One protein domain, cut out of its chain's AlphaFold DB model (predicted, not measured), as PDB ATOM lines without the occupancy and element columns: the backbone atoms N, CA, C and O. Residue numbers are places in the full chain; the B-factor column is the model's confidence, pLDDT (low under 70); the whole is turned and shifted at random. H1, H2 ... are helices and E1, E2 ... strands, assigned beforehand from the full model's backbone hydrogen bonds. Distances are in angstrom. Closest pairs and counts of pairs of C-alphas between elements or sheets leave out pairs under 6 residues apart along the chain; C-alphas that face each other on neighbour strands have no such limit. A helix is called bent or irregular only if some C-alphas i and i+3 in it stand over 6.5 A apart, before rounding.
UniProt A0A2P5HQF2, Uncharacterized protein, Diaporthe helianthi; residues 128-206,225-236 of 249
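Overview. This is residues 128 to 206 and 225 to 236 of the 249 residues of an uncharacterized protein of Diaporthe helianthi (UniProt A0A2P5HQF2). Two helices, H1 and H3, run opposite ways loosely side by side; at one end of H3 the chain makes a small strand hairpin, E1 and E2, and at the other H4 turns off at nearly a right angle. Beyond the hairpin, residues 164 to 170 stick out as part of a long loop. The 91 printed residues, mostly helix by class, have four named helices and two strands in the order H1 H2 E1 E2 H3 H4, with one antiparallel sheet, E1 - E2. The whole is loose and elongated, with a radius of gyration of the C-alphas of 17.3 A and spans of 52 by 28 by 23 A.

Arrangement. H1, residues 137 to 150, is close to but not clearly touching H3, residues 186 to 198, at a shallow tilt of 13 degrees; the closest C-alphas, of Trp 147 and Thr 195, are 7.2 A apart. H2, residues 153 to 156, only just touches H3, with 3 pairs of C-alphas within 8 A, through residues 188 to 189 of H3 alone; the closest C-alphas, of Gly 156 and Val 188, are 5.7 A apart. E1, residues 174 to 176, and E2, residues 180 to 184, form a hairpin, with N 176 and O 180 at 2.8 A and N 182 and O 174 at 2.9 A, within hydrogen-bond range. H4, residues 228 to 236, is close to but not clearly touching H3 and about perpendicular to it at 85 degrees; the closest C-alphas, of Cys 198 and Arg 228, are 7.2 A apart. In H1, H3 and H4 every O i to N i+4 pair is within hydrogen-bond range; H2 is too short for such a pair, and its one O i to N i+3 pair is not within range.

Along the chain. H1 begins at C-alpha 137 (60.033, 19.515, -23.318) and is 20.7 A long. H2, 7.2 A from C-alpha 153 to C-alpha 156, is irregular. E1 is 6.7 A long, E2 13.1 A and H3 18.4 A. H4, 12.0 A, ends at C-alpha 236 (52.720, 14.850, 0.909).

Size, cuts and confidence. The two C-alphas farthest apart, of Ser 135 and Asp 164, are 52.7 A apart. The link from H2 to E1 is long, 17 residues. Residues 207 to 224 are not printed, and C-alphas 206 and 225 are 16.8 A apart across the cut. The mean pLDDT of the printed part is 73.6; 23 residues are under 70, among them 197 to 206 and 225 to 232.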
ATOM      1  N   GLU A 128      64.768   4.029 -19.209       74.31
ATOM      2  CA  GLU A 128      65.013   5.223 -20.032       74.31
ATOM      3  C   GLU A 128      64.026   5.388 -21.202       74.31
ATOM      4  O   GLU A 128      63.874   6.488 -21.740       74.31
ATOM      5  N   MET A 129      63.337   4.315 -21.617       77.44
ATOM      6  CA  MET A 129      62.374   4.396 -22.714       77.44
ATOM      7  C   MET A 129      61.060   5.047 -22.294       77.44
ATOM      8  O   MET A 129      60.517   5.847 -23.056       77.44
ATOM      9  N   PHE A 130      60.583   4.734 -21.089       77.19
ATOM     10  CA  PHE A 130      59.253   5.120 -20.611       77.19
ATOM     11  C   PHE A 130      59.276   6.088 -19.424       77.19
ATOM     12  O   PHE A 130      58.221   6.565 -19.003       77.19
ATOM     13  N   THR A 131      60.456   6.436 -18.909       74.69
ATOM     14  CA  THR A 131      60.600   7.388 -17.802       74.69
ATOM     15  C   THR A 131      61.071   8.741 -18.335       74.69
ATOM     16  O   THR A 131      62.204   8.852 -18.808       74.69
ATOM     17  N   PRO A 132      60.244   9.799 -18.266       70.12
ATOM     18  CA  PRO A 132      60.691  11.138 -18.621       70.12
ATOM     19  C   PRO A 132      61.684  11.634 -17.567       70.12
ATOM     20  O   PRO A 132      61.406  11.607 -16.372       70.12
ATOM     21  N   ASN A 133      62.841  12.136 -18.000       68.88
ATOM     22  CA  ASN A 133      63.817  12.765 -17.101       68.88
ATOM     23  C   ASN A 133      63.530  14.267 -16.863       68.88
ATOM     24  O   ASN A 133      64.298  14.939 -16.179       68.88
ATOM     25  N   PHE A 134      62.456  14.797 -17.472       69.31
ATOM     26  CA  PHE A 134      61.988  16.191 -17.403       69.31
ATOM     27  C   PHE A 134      63.061  17.268 -17.657       69.31
ATOM     28  O   PHE A 134      62.906  18.413 -17.227       69.31
ATOM     29  N   SER A 135      64.147  16.919 -18.351       74.88
ATOM     30  CA  SER A 135      65.249  17.843 -18.639       74.88
ATOM     31  C   SER A 135      64.934  18.795 -19.802       74.88
ATOM     32  O   SER A 135      65.414  19.927 -19.815       74.88
ATOM     33  N   SER A 136      64.069  18.370 -20.730       76.56
ATOM     34  CA  SER A 136      63.538  19.179 -21.829       76.56
ATOM     35  C   SER A 136      62.085  18.815 -22.166       76.56
ATOM     36  O   SER A 136      61.586  17.729 -21.834       76.56
ATOM     37  N   ALA A 137      61.392  19.741 -22.833       76.38
ATOM     38  CA  ALA A 137      60.033  19.515 -23.318       76.38
ATOM     39  C   ALA A 137      60.019  18.487 -24.460       76.38
ATOM     40  O   ALA A 137      59.142  17.624 -24.495       76.38
ATOM     41  N   GLU A 138      61.020  18.528 -25.345       77.38
ATOM     42  CA  GLU A 138      61.167  17.585 -26.453       77.38
ATOM     43  C   GLU A 138      61.328  16.143 -25.954       77.38
ATOM     44  O   GLU A 138      60.669  15.239 -26.464       77.38
ATOM     45  N   GLN A 139      62.133  15.919 -24.912       72.94
ATOM     46  CA  GLN A 139      62.341  14.578 -24.362       72.94
ATOM     47  C   GLN A 139      61.095  14.039 -23.650       72.94
ATOM     48  O   GLN A 139      60.772  12.856 -23.750       72.94
ATOM     49  N   SER A 140      60.356  14.911 -22.962       76.62
ATOM     50  CA  SER A 140      59.071  14.539 -22.362       76.62
ATOM     51  C   SER A 140      58.050  14.138 -23.435       76.62
ATOM     52  O   SER A 140      57.298  13.183 -23.242       76.62
ATOM     53  N   LEU A 141      58.057  14.820 -24.588       79.88
ATOM     54  CA  LEU A 141      57.205  14.488 -25.732       79.88
ATOM     55  C   LEU A 141      57.586  13.147 -26.374       79.88
ATOM     56  O   LEU A 141      56.698  12.381 -26.738       79.88
ATOM     57  N   GLU A 142      58.876  12.840 -26.493       82.12
ATOM     58  CA  GLU A 142      59.341  11.554 -27.027       82.12
ATOM     59  C   GLU A 142      58.890  10.379 -26.145       82.12
ATOM     60  O   GLU A 142      58.373   9.377 -26.642       82.12
ATOM     61  N   VAL A 143      59.003  10.520 -24.821       81.38
ATOM     62  CA  VAL A 143      58.514   9.505 -23.877       81.38
ATOM     63  C   VAL A 143      56.994   9.351 -23.969       81.38
ATOM     64  O   VAL A 143      56.498   8.228 -24.037       81.38
ATOM     65  N   LEU A 144      56.247  10.456 -24.073       78.50
ATOM     66  CA  LEU A 144      54.797  10.425 -24.309       78.50
ATOM     67  C   LEU A 144      54.429   9.686 -25.606       78.50
ATOM     68  O   LEU A 144      53.447   8.944 -25.641       78.50
ATOM     69  N   GLN A 145      55.209   9.855 -26.675       81.06
ATOM     70  CA  GLN A 145      54.991   9.147 -27.940       81.06
ATOM     71  C   GLN A 145      55.222   7.637 -27.807       81.06
ATOM     72  O   GLN A 145      54.466   6.862 -28.394       81.06
ATOM     73  N   ARG A 146      56.201   7.210 -27.001       84.25
ATOM     74  CA  ARG A 146      56.446   5.789 -26.700       84.25
ATOM     75  C   ARG A 146      55.328   5.184 -25.849       84.25
ATOM     76  O   ARG A 146      54.857   4.095 -26.152       84.25
ATOM     77  N   TRP A 147      54.821   5.905 -24.848       81.94
ATOM     78  CA  TRP A 147      53.612   5.481 -24.127       81.94
ATOM     79  C   TRP A 147      52.415   5.340 -25.070       81.94
ATOM     80  O   TRP A 147      51.712   4.331 -25.045       81.94
ATOM     81  N   ARG A 148      52.227   6.307 -25.976       78.75
ATOM     82  CA  ARG A 148      51.166   6.256 -26.986       78.75
ATOM     83  C   ARG A 148      51.305   5.054 -27.922       78.75
ATOM     84  O   ARG A 148      50.280   4.524 -28.331       78.75
ATOM     85  N   SER A 149      52.521   4.611 -28.252       80.75
ATOM     86  CA  SER A 149      52.718   3.448 -29.128       80.75
ATOM     87  C   SER A 149      52.335   2.115 -28.483       80.75
ATOM     88  O   SER A 149      52.118   1.149 -29.207       80.75
ATOM     89  N   LEU A 150      52.230   2.053 -27.151       81.38
ATOM     90  CA  LEU A 150      51.733   0.866 -26.443       81.38
ATOM     91  C   LEU A 150      50.204   0.739 -26.508       81.38
ATOM     92  O   LEU A 150      49.660  -0.344 -26.304       81.38
ATOM     93  N   ILE A 151      49.503   1.843 -26.778       77.94
ATOM     94  CA  ILE A 151      48.043   1.887 -26.830       77.94
ATOM     95  C   ILE A 151      47.595   1.721 -28.291       77.94
ATOM     96  O   ILE A 151      48.023   2.487 -29.158       77.94
ATOM     97  N   PRO A 152      46.709   0.756 -28.596       76.44
ATOM     98  CA  PRO A 152      46.223   0.568 -29.955       76.44
ATOM     99  C   PRO A 152      45.379   1.761 -30.420       76.44
ATOM    100  O   PRO A 152      44.796   2.511 -29.630       76.44
ATOM    101  N   SER A 153      45.261   1.904 -31.740       75.19
ATOM    102  CA  SER A 153      44.325   2.866 -32.332       75.19
ATOM    103  C   SER A 153      42.902   2.622 -31.822       75.19
ATOM    104  O   SER A 153      42.500   1.485 -31.596       75.19
ATOM    105  N   GLY A 154      42.147   3.702 -31.609       71.38
ATOM    106  CA  GLY A 154      40.828   3.629 -30.975       71.38
ATOM    107  C   GLY A 154      40.870   3.493 -29.449       71.38
ATOM    108  O   GLY A 154      39.814   3.383 -28.835       71.38
ATOM    109  N   SER A 155      42.051   3.528 -28.816       72.38
ATOM    110  CA  SER A 155      42.225   3.540 -27.353       72.38
ATOM    111  C   SER A 155      41.541   2.371 -26.634       72.38
ATOM    112  O   SER A 155      41.058   2.514 -25.510       72.38
ATOM    113  N   GLY A 156      41.470   1.216 -27.303       77.00
ATOM    114  CA  GLY A 156      40.871  -0.003 -26.761       77.00
ATOM    115  C   GLY A 156      39.343   0.001 -26.690       77.00
ATOM    116  O   GLY A 156      38.798  -0.899 -26.057       77.00
ATOM    117  N   ASN A 157      38.661   0.978 -27.303       80.06
ATOM    118  CA  ASN A 157      37.210   0.933 -27.482       80.06
ATOM    119  C   ASN A 157      36.871  -0.112 -28.555       80.06
ATOM    120  O   ASN A 157      37.410  -0.051 -29.663       80.06
ATOM    121  N   ILE A 158      35.985  -1.045 -28.230       80.06
ATOM    122  CA  ILE A 158      35.544  -2.124 -29.109       80.06
ATOM    123  C   ILE A 158      34.021  -2.153 -29.200       80.06
ATOM    124  O   ILE A 158      33.319  -1.907 -28.217       80.06
ATOM    125  N   ASP A 159      33.537  -2.476 -30.394       84.19
ATOM    126  CA  ASP A 159      32.164  -2.901 -30.634       84.19
ATOM    127  C   ASP A 159      32.125  -4.430 -30.516       84.19
ATOM    128  O   ASP A 159      32.923  -5.130 -31.145       84.19
ATOM    129  N   VAL A 160      31.236  -4.931 -29.664       77.06
ATOM    130  CA  VAL A 160      31.076  -6.365 -29.381       77.06
ATOM    131  C   VAL A 160      29.882  -6.964 -30.131       77.06
ATOM    132  O   VAL A 160      29.604  -8.154 -30.003       77.06
ATOM    133  N   GLY A 161      29.181  -6.162 -30.938       81.12
ATOM    134  CA  GLY A 161      27.992  -6.572 -31.670       81.12
ATOM    135  C   GLY A 161      26.778  -6.780 -30.764       81.12
ATOM    136  O   GLY A 161      26.568  -6.060 -29.788       81.12
ATOM    137  N   GLU A 162      25.944  -7.759 -31.111       81.88
ATOM    138  CA  GLU A 162      24.699  -8.039 -30.390       81.88
ATOM    139  C   GLU A 162      24.984  -8.635 -29.007       81.88
ATOM    140  O   GLU A 162      25.700  -9.625 -28.884       81.88
ATOM    141  N   LEU A 163      24.411  -8.049 -27.954       77.38
ATOM    142  CA  LEU A 163      24.673  -8.472 -26.573       77.38
ATOM    143  C   LEU A 163      24.006  -9.799 -26.207       77.38
ATOM    144  O   LEU A 163      24.525 -10.510 -25.355       77.38
ATOM    145  N   ASP A 164      22.908 -10.151 -26.880       79.25
ATOM    146  CA  ASP A 164      22.120 -11.365 -26.612       79.25
ATOM    147  C   ASP A 164      22.921 -12.661 -26.837       79.25
ATOM    148  O   ASP A 164      22.544 -13.727 -26.351       79.25
ATOM    149  N   GLN A 165      24.036 -12.584 -27.572       76.62
ATOM    150  CA  GLN A 165      24.946 -13.715 -27.761       76.62
ATOM    151  C   GLN A 165      25.804 -14.008 -26.517       76.62
ATOM    152  O   GLN A 165      26.388 -15.089 -26.407       76.62
ATOM    153  N   TYR A 166      25.894 -13.054 -25.591       75.88
ATOM    154  CA  TYR A 166      26.621 -13.165 -24.334       75.88
ATOM    155  C   TYR A 166      25.628 -13.382 -23.184       75.88
ATOM    156  O   TYR A 166      24.471 -12.982 -23.250       75.88
ATOM    157  N   GLY A 167      26.054 -14.079 -22.127       70.38
ATOM    158  CA  GLY A 167      25.160 -14.400 -21.008       70.38
ATOM    159  C   GLY A 167      24.580 -13.149 -20.329       70.38
ATOM    160  O   GLY A 167      25.196 -12.086 -20.353       70.38
ATOM    161  N   GLU A 168      23.445 -13.300 -19.639       70.69
ATOM    162  CA  GLU A 168      22.672 -12.208 -18.997       70.69
ATOM    163  C   GLU A 168      23.452 -11.349 -17.975       70.69
ATOM    164  O   GLU A 168      22.951 -10.335 -17.500       70.69
ATOM    165  N   ASN A 169      24.675 -11.746 -17.617       75.00
ATOM    166  CA  ASN A 169      25.487 -11.111 -16.580       75.00
ATOM    167  C   ASN A 169      26.535 -10.123 -17.119       75.00
ATOM    168  O   ASN A 169      27.285  -9.557 -16.321       75.00
ATOM    169  N   ILE A 170      26.626  -9.920 -18.437       80.19
ATOM    170  CA  ILE A 170      27.565  -8.940 -18.991       80.19
ATOM    171  C   ILE A 170      27.193  -7.514 -18.527       80.19
ATOM    172  O   ILE A 170      26.013  -7.151 -18.532       80.19
ATOM    173  N   PRO A 171      28.166  -6.675 -18.118       81.94
ATOM    174  CA  PRO A 171      27.900  -5.279 -17.783       81.94
ATOM    175  C   PRO A 171      27.276  -4.519 -18.955       81.94
ATOM    176  O   PRO A 171      27.582  -4.803 -20.113       81.94
ATOM    177  N   ALA A 172      26.449  -3.514 -18.667       84.44
ATOM    178  CA  ALA A 172      25.898  -2.649 -19.707       84.44
ATOM    179  C   ALA A 172      27.018  -1.869 -20.434       84.44
ATOM    180  O   ALA A 172      27.958  -1.412 -19.774       84.44
ATOM    181  N   PRO A 173      26.928  -1.692 -21.764       83.62
ATOM    182  CA  PRO A 173      27.886  -0.878 -22.502       83.62
ATOM    183  C   PRO A 173      27.712   0.609 -22.179       83.62
ATOM    184  O   PRO A 173      26.620   1.061 -21.819       83.62
ATOM    185  N   TYR A 174      28.768   1.394 -22.396       78.06
ATOM    186  CA  TYR A 174      28.651   2.854 -22.454       78.06
ATOM    187  C   TYR A 174      28.421   3.309 -23.898       78.06
ATOM    188  O   TYR A 174      28.715   2.591 -24.855       78.06
ATOM    189  N   LYS A 175      27.872   4.516 -24.066       79.50
ATOM    190  CA  LYS A 175      27.494   5.047 -25.382       79.50
ATOM    191  C   LYS A 175      28.490   6.088 -25.871       79.50
ATOM    192  O   LYS A 175      28.639   7.142 -25.259       79.50
ATOM    193  N   ILE A 176      29.083   5.849 -27.036       69.88
ATOM    194  CA  ILE A 176      29.915   6.826 -27.739       69.88
ATOM    195  C   ILE A 176      29.072   7.509 -28.818       69.88
ATOM    196  O   ILE A 176      28.523   6.876 -29.727       69.88
ATOM    197  N   LYS A 177      28.975   8.841 -28.749       71.94
ATOM    198  CA  LYS A 177      28.206   9.632 -29.718       71.94
ATOM    199  C   LYS A 177      28.718   9.395 -31.144       71.94
ATOM    200  O   LYS A 177      29.868   9.684 -31.450       71.94
ATOM    201  N   GLY A 178      27.826   8.937 -32.022       77.06
ATOM    202  CA  GLY A 178      28.133   8.668 -33.432       77.06
ATOM    203  C   GLY A 178      28.691   7.271 -33.717       77.06
ATOM    204  O   GLY A 178      28.844   6.943 -34.887       77.06
ATOM    205  N   PHE A 179      28.939   6.460 -32.685       71.25
ATOM    206  CA  PHE A 179      29.475   5.100 -32.821       71.25
ATOM    207  C   PHE A 179      28.606   4.035 -32.139       71.25
ATOM    208  O   PHE A 179      28.628   2.892 -32.570       71.25
ATOM    209  N   GLY A 180      27.780   4.412 -31.157       80.50
ATOM    210  CA  GLY A 180      26.837   3.499 -30.507       80.50
ATOM    211  C   GLY A 180      27.380   2.923 -29.204       80.50
ATOM    212  O   GLY A 180      28.042   3.634 -28.448       80.50
ATOM    213  N   ASP A 181      27.027   1.673 -28.928       83.31
ATOM    214  CA  ASP A 181      27.421   0.960 -27.716       83.31
ATOM    215  C   ASP A 181      28.877   0.490 -27.839       83.31
ATOM    216  O   ASP A 181      29.302   0.022 -28.894       83.31
ATOM    217  N   ALA A 182      29.655   0.650 -26.772       80.94
ATOM    218  CA  ALA A 182      31.063   0.288 -26.755       80.94
ATOM    219  C   ALA A 182      31.480  -0.308 -25.408       80.94
ATOM    220  O   ALA A 182      30.919   0.009 -24.354       80.94
ATOM    221  N   TYR A 183      32.526  -1.130 -25.463       82.38
ATOM    222  CA  TYR A 183      33.289  -1.590 -24.306       82.38
ATOM    223  C   TYR A 183      34.742  -1.146 -24.438       82.38
ATOM    224  O   TYR A 183      35.246  -0.971 -25.545       82.38
ATOM    225  N   LYS A 184      35.445  -0.999 -23.311       80.44
ATOM    226  CA  LYS A 184      36.884  -0.714 -23.297       80.44
ATOM    227  C   LYS A 184      37.643  -1.917 -22.760       80.44
ATOM    228  O   LYS A 184      37.305  -2.443 -21.702       80.44
ATOM    229  N   VAL A 185      38.698  -2.326 -23.458       80.38
ATOM    230  CA  VAL A 185      39.581  -3.402 -22.989       80.38
ATOM    231  C   VAL A 185      40.315  -2.958 -21.717       80.38
ATOM    232  O   VAL A 185      40.969  -1.913 -21.697       80.38
ATOM    233  N   ALA A 186      40.223  -3.765 -20.654       81.62
ATOM    234  CA  ALA A 186      40.647  -3.388 -19.303       81.62
ATOM    235  C   ALA A 186      42.121  -2.960 -19.208       81.62
ATOM    236  O   ALA A 186      42.417  -1.925 -18.614       81.62
ATOM    237  N   TRP A 187      43.049  -3.699 -19.831       80.25
ATOM    238  CA  TRP A 187      44.475  -3.352 -19.772       80.25
ATOM    239  C   TRP A 187      44.778  -2.010 -20.459       80.25
ATOM    240  O   TRP A 187      45.647  -1.269 -20.007       80.25
ATOM    241  N   VAL A 188      44.027  -1.641 -21.506       79.50
ATOM    242  CA  VAL A 188      44.193  -0.343 -22.182       79.50
ATOM    243  C   VAL A 188      43.724   0.795 -21.276       79.50
ATOM    244  O   VAL A 188      44.381   1.832 -21.194       79.50
ATOM    245  N   HIS A 189      42.623   0.586 -20.547       79.25
ATOM    246  CA  HIS A 189      42.160   1.531 -19.531       79.25
ATOM    247  C   HIS A 189      43.186   1.690 -18.394       79.25
ATOM    248  O   HIS A 189      43.506   2.814 -18.017       79.25
ATOM    249  N   GLN A 190      43.774   0.586 -17.917       82.06
ATOM    250  CA  GLN A 190      44.837   0.609 -16.906       82.06
ATOM    251  C   GLN A 190      46.081   1.368 -17.392       82.06
ATOM    252  O   GLN A 190      46.615   2.200 -16.661       82.06
ATOM    253  N   MET A 191      46.510   1.145 -18.638       80.81
ATOM    254  CA  MET A 191      47.651   1.847 -19.241       80.81
ATOM    255  C   MET A 191      47.409   3.352 -19.398       80.81
ATOM    256  O   MET A 191      48.318   4.155 -19.170       80.81
ATOM    257  N   GLN A 192      46.184   3.753 -19.751       76.62
ATOM    258  CA  GLN A 192      45.800   5.163 -19.824       76.62
ATOM    259  C   GLN A 192      45.926   5.837 -18.446       76.62
ATOM    260  O   GLN A 192      46.582   6.872 -18.331       76.62
ATOM    261  N   CYS A 193      45.389   5.214 -17.392       78.31
ATOM    262  CA  CYS A 193      45.500   5.723 -16.021       78.31
ATOM    263  C   CYS A 193      46.953   5.748 -15.522       78.31
ATOM    264  O   CYS A 193      47.376   6.723 -14.902       78.31
ATOM    265  N   LEU A 194      47.744   4.712 -15.826       80.81
ATOM    266  CA  LEU A 194      49.169   4.670 -15.487       80.81
ATOM    267  C   LEU A 194      49.924   5.853 -16.101       80.81
ATOM    268  O   LEU A 194      50.694   6.512 -15.408       80.81
ATOM    269  N   THR A 195      49.650   6.166 -17.370       72.38
ATOM    270  CA  THR A 195      50.260   7.307 -18.064       72.38
ATOM    271  C   THR A 195      49.929   8.619 -17.340       72.38
ATOM    272  O   THR A 195      50.836   9.371 -16.986       72.38
ATOM    273  N   ILE A 196      48.653   8.862 -17.021       70.19
ATOM    274  CA  ILE A 196      48.189  10.053 -16.276       70.19
ATOM    275  C   ILE A 196      48.920  10.180 -14.924       70.19
ATOM    276  O   ILE A 196      49.456  11.244 -14.601       70.19
ATOM    277  N   MET A 197      49.034   9.083 -14.165       69.38
ATOM    278  CA  MET A 197      49.746   9.063 -12.880       69.38
ATOM    279  C   MET A 197      51.256   9.315 -13.024       69.38
ATOM    280  O   MET A 197      51.834  10.075 -12.243       69.38
ATOM    281  N   CYS A 198      51.911   8.714 -14.021       64.88
ATOM    282  CA  CYS A 198      53.336   8.928 -14.302       64.88
ATOM    283  C   CYS A 198      53.646  10.393 -14.625       64.88
ATOM    284  O   CYS A 198      54.720  10.895 -14.285       64.88
ATOM    285  N   HIS A 199      52.689  11.091 -15.227       64.50
ATOM    286  CA  HIS A 199      52.790  12.505 -15.557       64.50
ATOM    287  C   HIS A 199      52.309  13.452 -14.447       64.50
ATOM    288  O   HIS A 199      52.299  14.669 -14.666       64.50
ATOM    289  N   ALA A 200      51.951  12.910 -13.272       64.94
ATOM    290  CA  ALA A 200      51.380  13.644 -12.140       64.94
ATOM    291  C   ALA A 200      50.300  14.630 -12.597       64.94
ATOM    292  O   ALA A 200      50.308  15.821 -12.264       64.94
ATOM    293  N   ASP A 201      49.430  14.130 -13.462       63.56
ATOM    294  CA  ASP A 201      48.428  14.943 -14.101       63.56
ATOM    295  C   ASP A 201      47.302  15.268 -13.113       63.56
ATOM    296  O   ASP A 201      46.612  14.391 -12.606       63.56
ATOM    297  N   MET A 202      47.155  16.560 -12.830       64.81
ATOM    298  CA  MET A 202      46.136  17.116 -11.934       64.81
ATOM    299  C   MET A 202      44.962  17.715 -12.722       64.81
ATOM    300  O   MET A 202      44.186  18.508 -12.181       64.81
ATOM    301  N   THR A 203      44.869  17.429 -14.022       62.12
ATOM    302  CA  THR A 203      43.788  17.920 -14.874       62.12
ATOM    303  C   THR A 203      42.463  17.375 -14.355       62.12
ATOM    304  O   THR A 203      42.270  16.170 -14.246       62.12
ATOM    305  N   MET A 204      41.534  18.275 -14.022       51.75
ATOM    306  CA  MET A 204      40.186  17.873 -13.632       51.75
ATOM    307  C   MET A 204      39.472  17.284 -14.846       51.75
ATOM    308  O   MET A 204      39.170  18.003 -15.801       51.75
ATOM    309  N   GLU A 205      39.195  15.987 -14.802       56.59
ATOM    310  CA  GLU A 205      38.404  15.327 -15.830       56.59
ATOM    311  C   GLU A 205      36.925  15.694 -15.651       56.59
ATOM    312  O   GLU A 205      36.297  15.402 -14.632       56.59
ATOM    313  N   GLY A 206      36.374  16.406 -16.635       52.22
ATOM    314  CA  GLY A 206      34.945  16.692 -16.718       52.22
ATOM    315  C   GLY A 206      34.215  15.607 -17.505       52.22
ATOM    316  O   GLY A 206      34.815  14.898 -18.309       52.22
ATOM    317  N   CYS A 225      50.922  18.112 -18.002       56.12
ATOM    318  CA  CYS A 225      51.736  17.354 -17.059       56.12
ATOM    319  C   CYS A 225      52.600  18.283 -16.188       56.12
ATOM    320  O   CYS A 225      53.213  19.230 -16.695       56.12
ATOM    321  N   ARG A 226      52.689  18.002 -14.882       56.72
ATOM    322  CA  ARG A 226      53.594  18.696 -13.947       56.72
ATOM    323  C   ARG A 226      54.789  17.805 -13.598       56.72
ATOM    324  O   ARG A 226      54.768  16.599 -13.813       56.72
ATOM    325  N   LYS A 227      55.852  18.403 -13.050       55.34
ATOM    326  CA  LYS A 227      56.993  17.642 -12.519       55.34
ATOM    327  C   LYS A 227      56.527  16.773 -11.344       55.34
ATOM    328  O   LYS A 227      55.985  17.299 -10.370       55.34
ATOM    329  N   ARG A 228      56.699  15.453 -11.467       53.41
ATOM    330  CA  ARG A 228      56.141  14.452 -10.543       53.41
ATOM    331  C   ARG A 228      56.664  14.593  -9.115       53.41
ATOM    332  O   ARG A 228      55.883  14.478  -8.182       53.41
ATOM    333  N   ASP A 229      57.958  14.834  -8.949       56.16
ATOM    334  CA  ASP A 229      58.608  15.064  -7.653       56.16
ATOM    335  C   ASP A 229      57.973  16.239  -6.893       56.16
ATOM    336  O   ASP A 229      57.558  16.071  -5.750       56.16
ATOM    337  N   VAL A 230      57.785  17.377  -7.565       68.75
ATOM    338  CA  VAL A 230      57.150  18.573  -6.982       68.75
ATOM    339  C   VAL A 230      55.674  18.331  -6.655       68.75
ATOM    340  O   VAL A 230      55.171  18.798  -5.635       68.75
ATOM    341  N   ALA A 231      54.955  17.604  -7.514       53.59
ATOM    342  CA  ALA A 231      53.551  17.276  -7.279       53.59
ATOM    343  C   ALA A 231      53.374  16.335  -6.075       53.59
ATOM    344  O   ALA A 231      52.502  16.568  -5.241       53.59
ATOM    345  N   ILE A 232      54.224  15.309  -5.962       60.91
ATOM    346  CA  ILE A 232      54.244  14.388  -4.821       60.91
ATOM    347  C   ILE A 232      54.604  15.145  -3.542       60.91
ATOM    348  O   ILE A 232      53.877  15.023  -2.567       60.91
ATOM    349  N   GLU A 233      55.640  15.987  -3.544       71.12
ATOM    350  CA  GLU A 233      56.008  16.811  -2.381       71.12
ATOM    351  C   GLU A 233      54.855  17.722  -1.926       71.12
ATOM    352  O   GLU A 233      54.570  17.846  -0.731       71.12
ATOM    353  N   TRP A 234      54.136  18.332  -2.872       70.12
ATOM    354  CA  TRP A 234      52.957  19.129  -2.555       70.12
ATOM    355  C   TRP A 234      51.840  18.278  -1.931       70.12
ATOM    356  O   TRP A 234      51.305  18.655  -0.892       70.12
ATOM    357  N   MET A 235      51.519  17.113  -2.502       54.78
ATOM    358  CA  MET A 235      50.503  16.214  -1.937       54.78
ATOM    359  C   MET A 235      50.905  15.699  -0.550       54.78
ATOM    360  O   MET A 235      50.092  15.711   0.364       54.78
ATOM    361  N   GLU A 236      52.170  15.330  -0.361       63.22
ATOM    362  CA  GLU A 236      52.720  14.850   0.909       63.22
ATOM    363  C   GLU A 236      52.733  15.935   1.994       63.22
ATOM    364  O   GLU A 236      52.508  15.629   3.165       63.22
TER     365      GLU A 236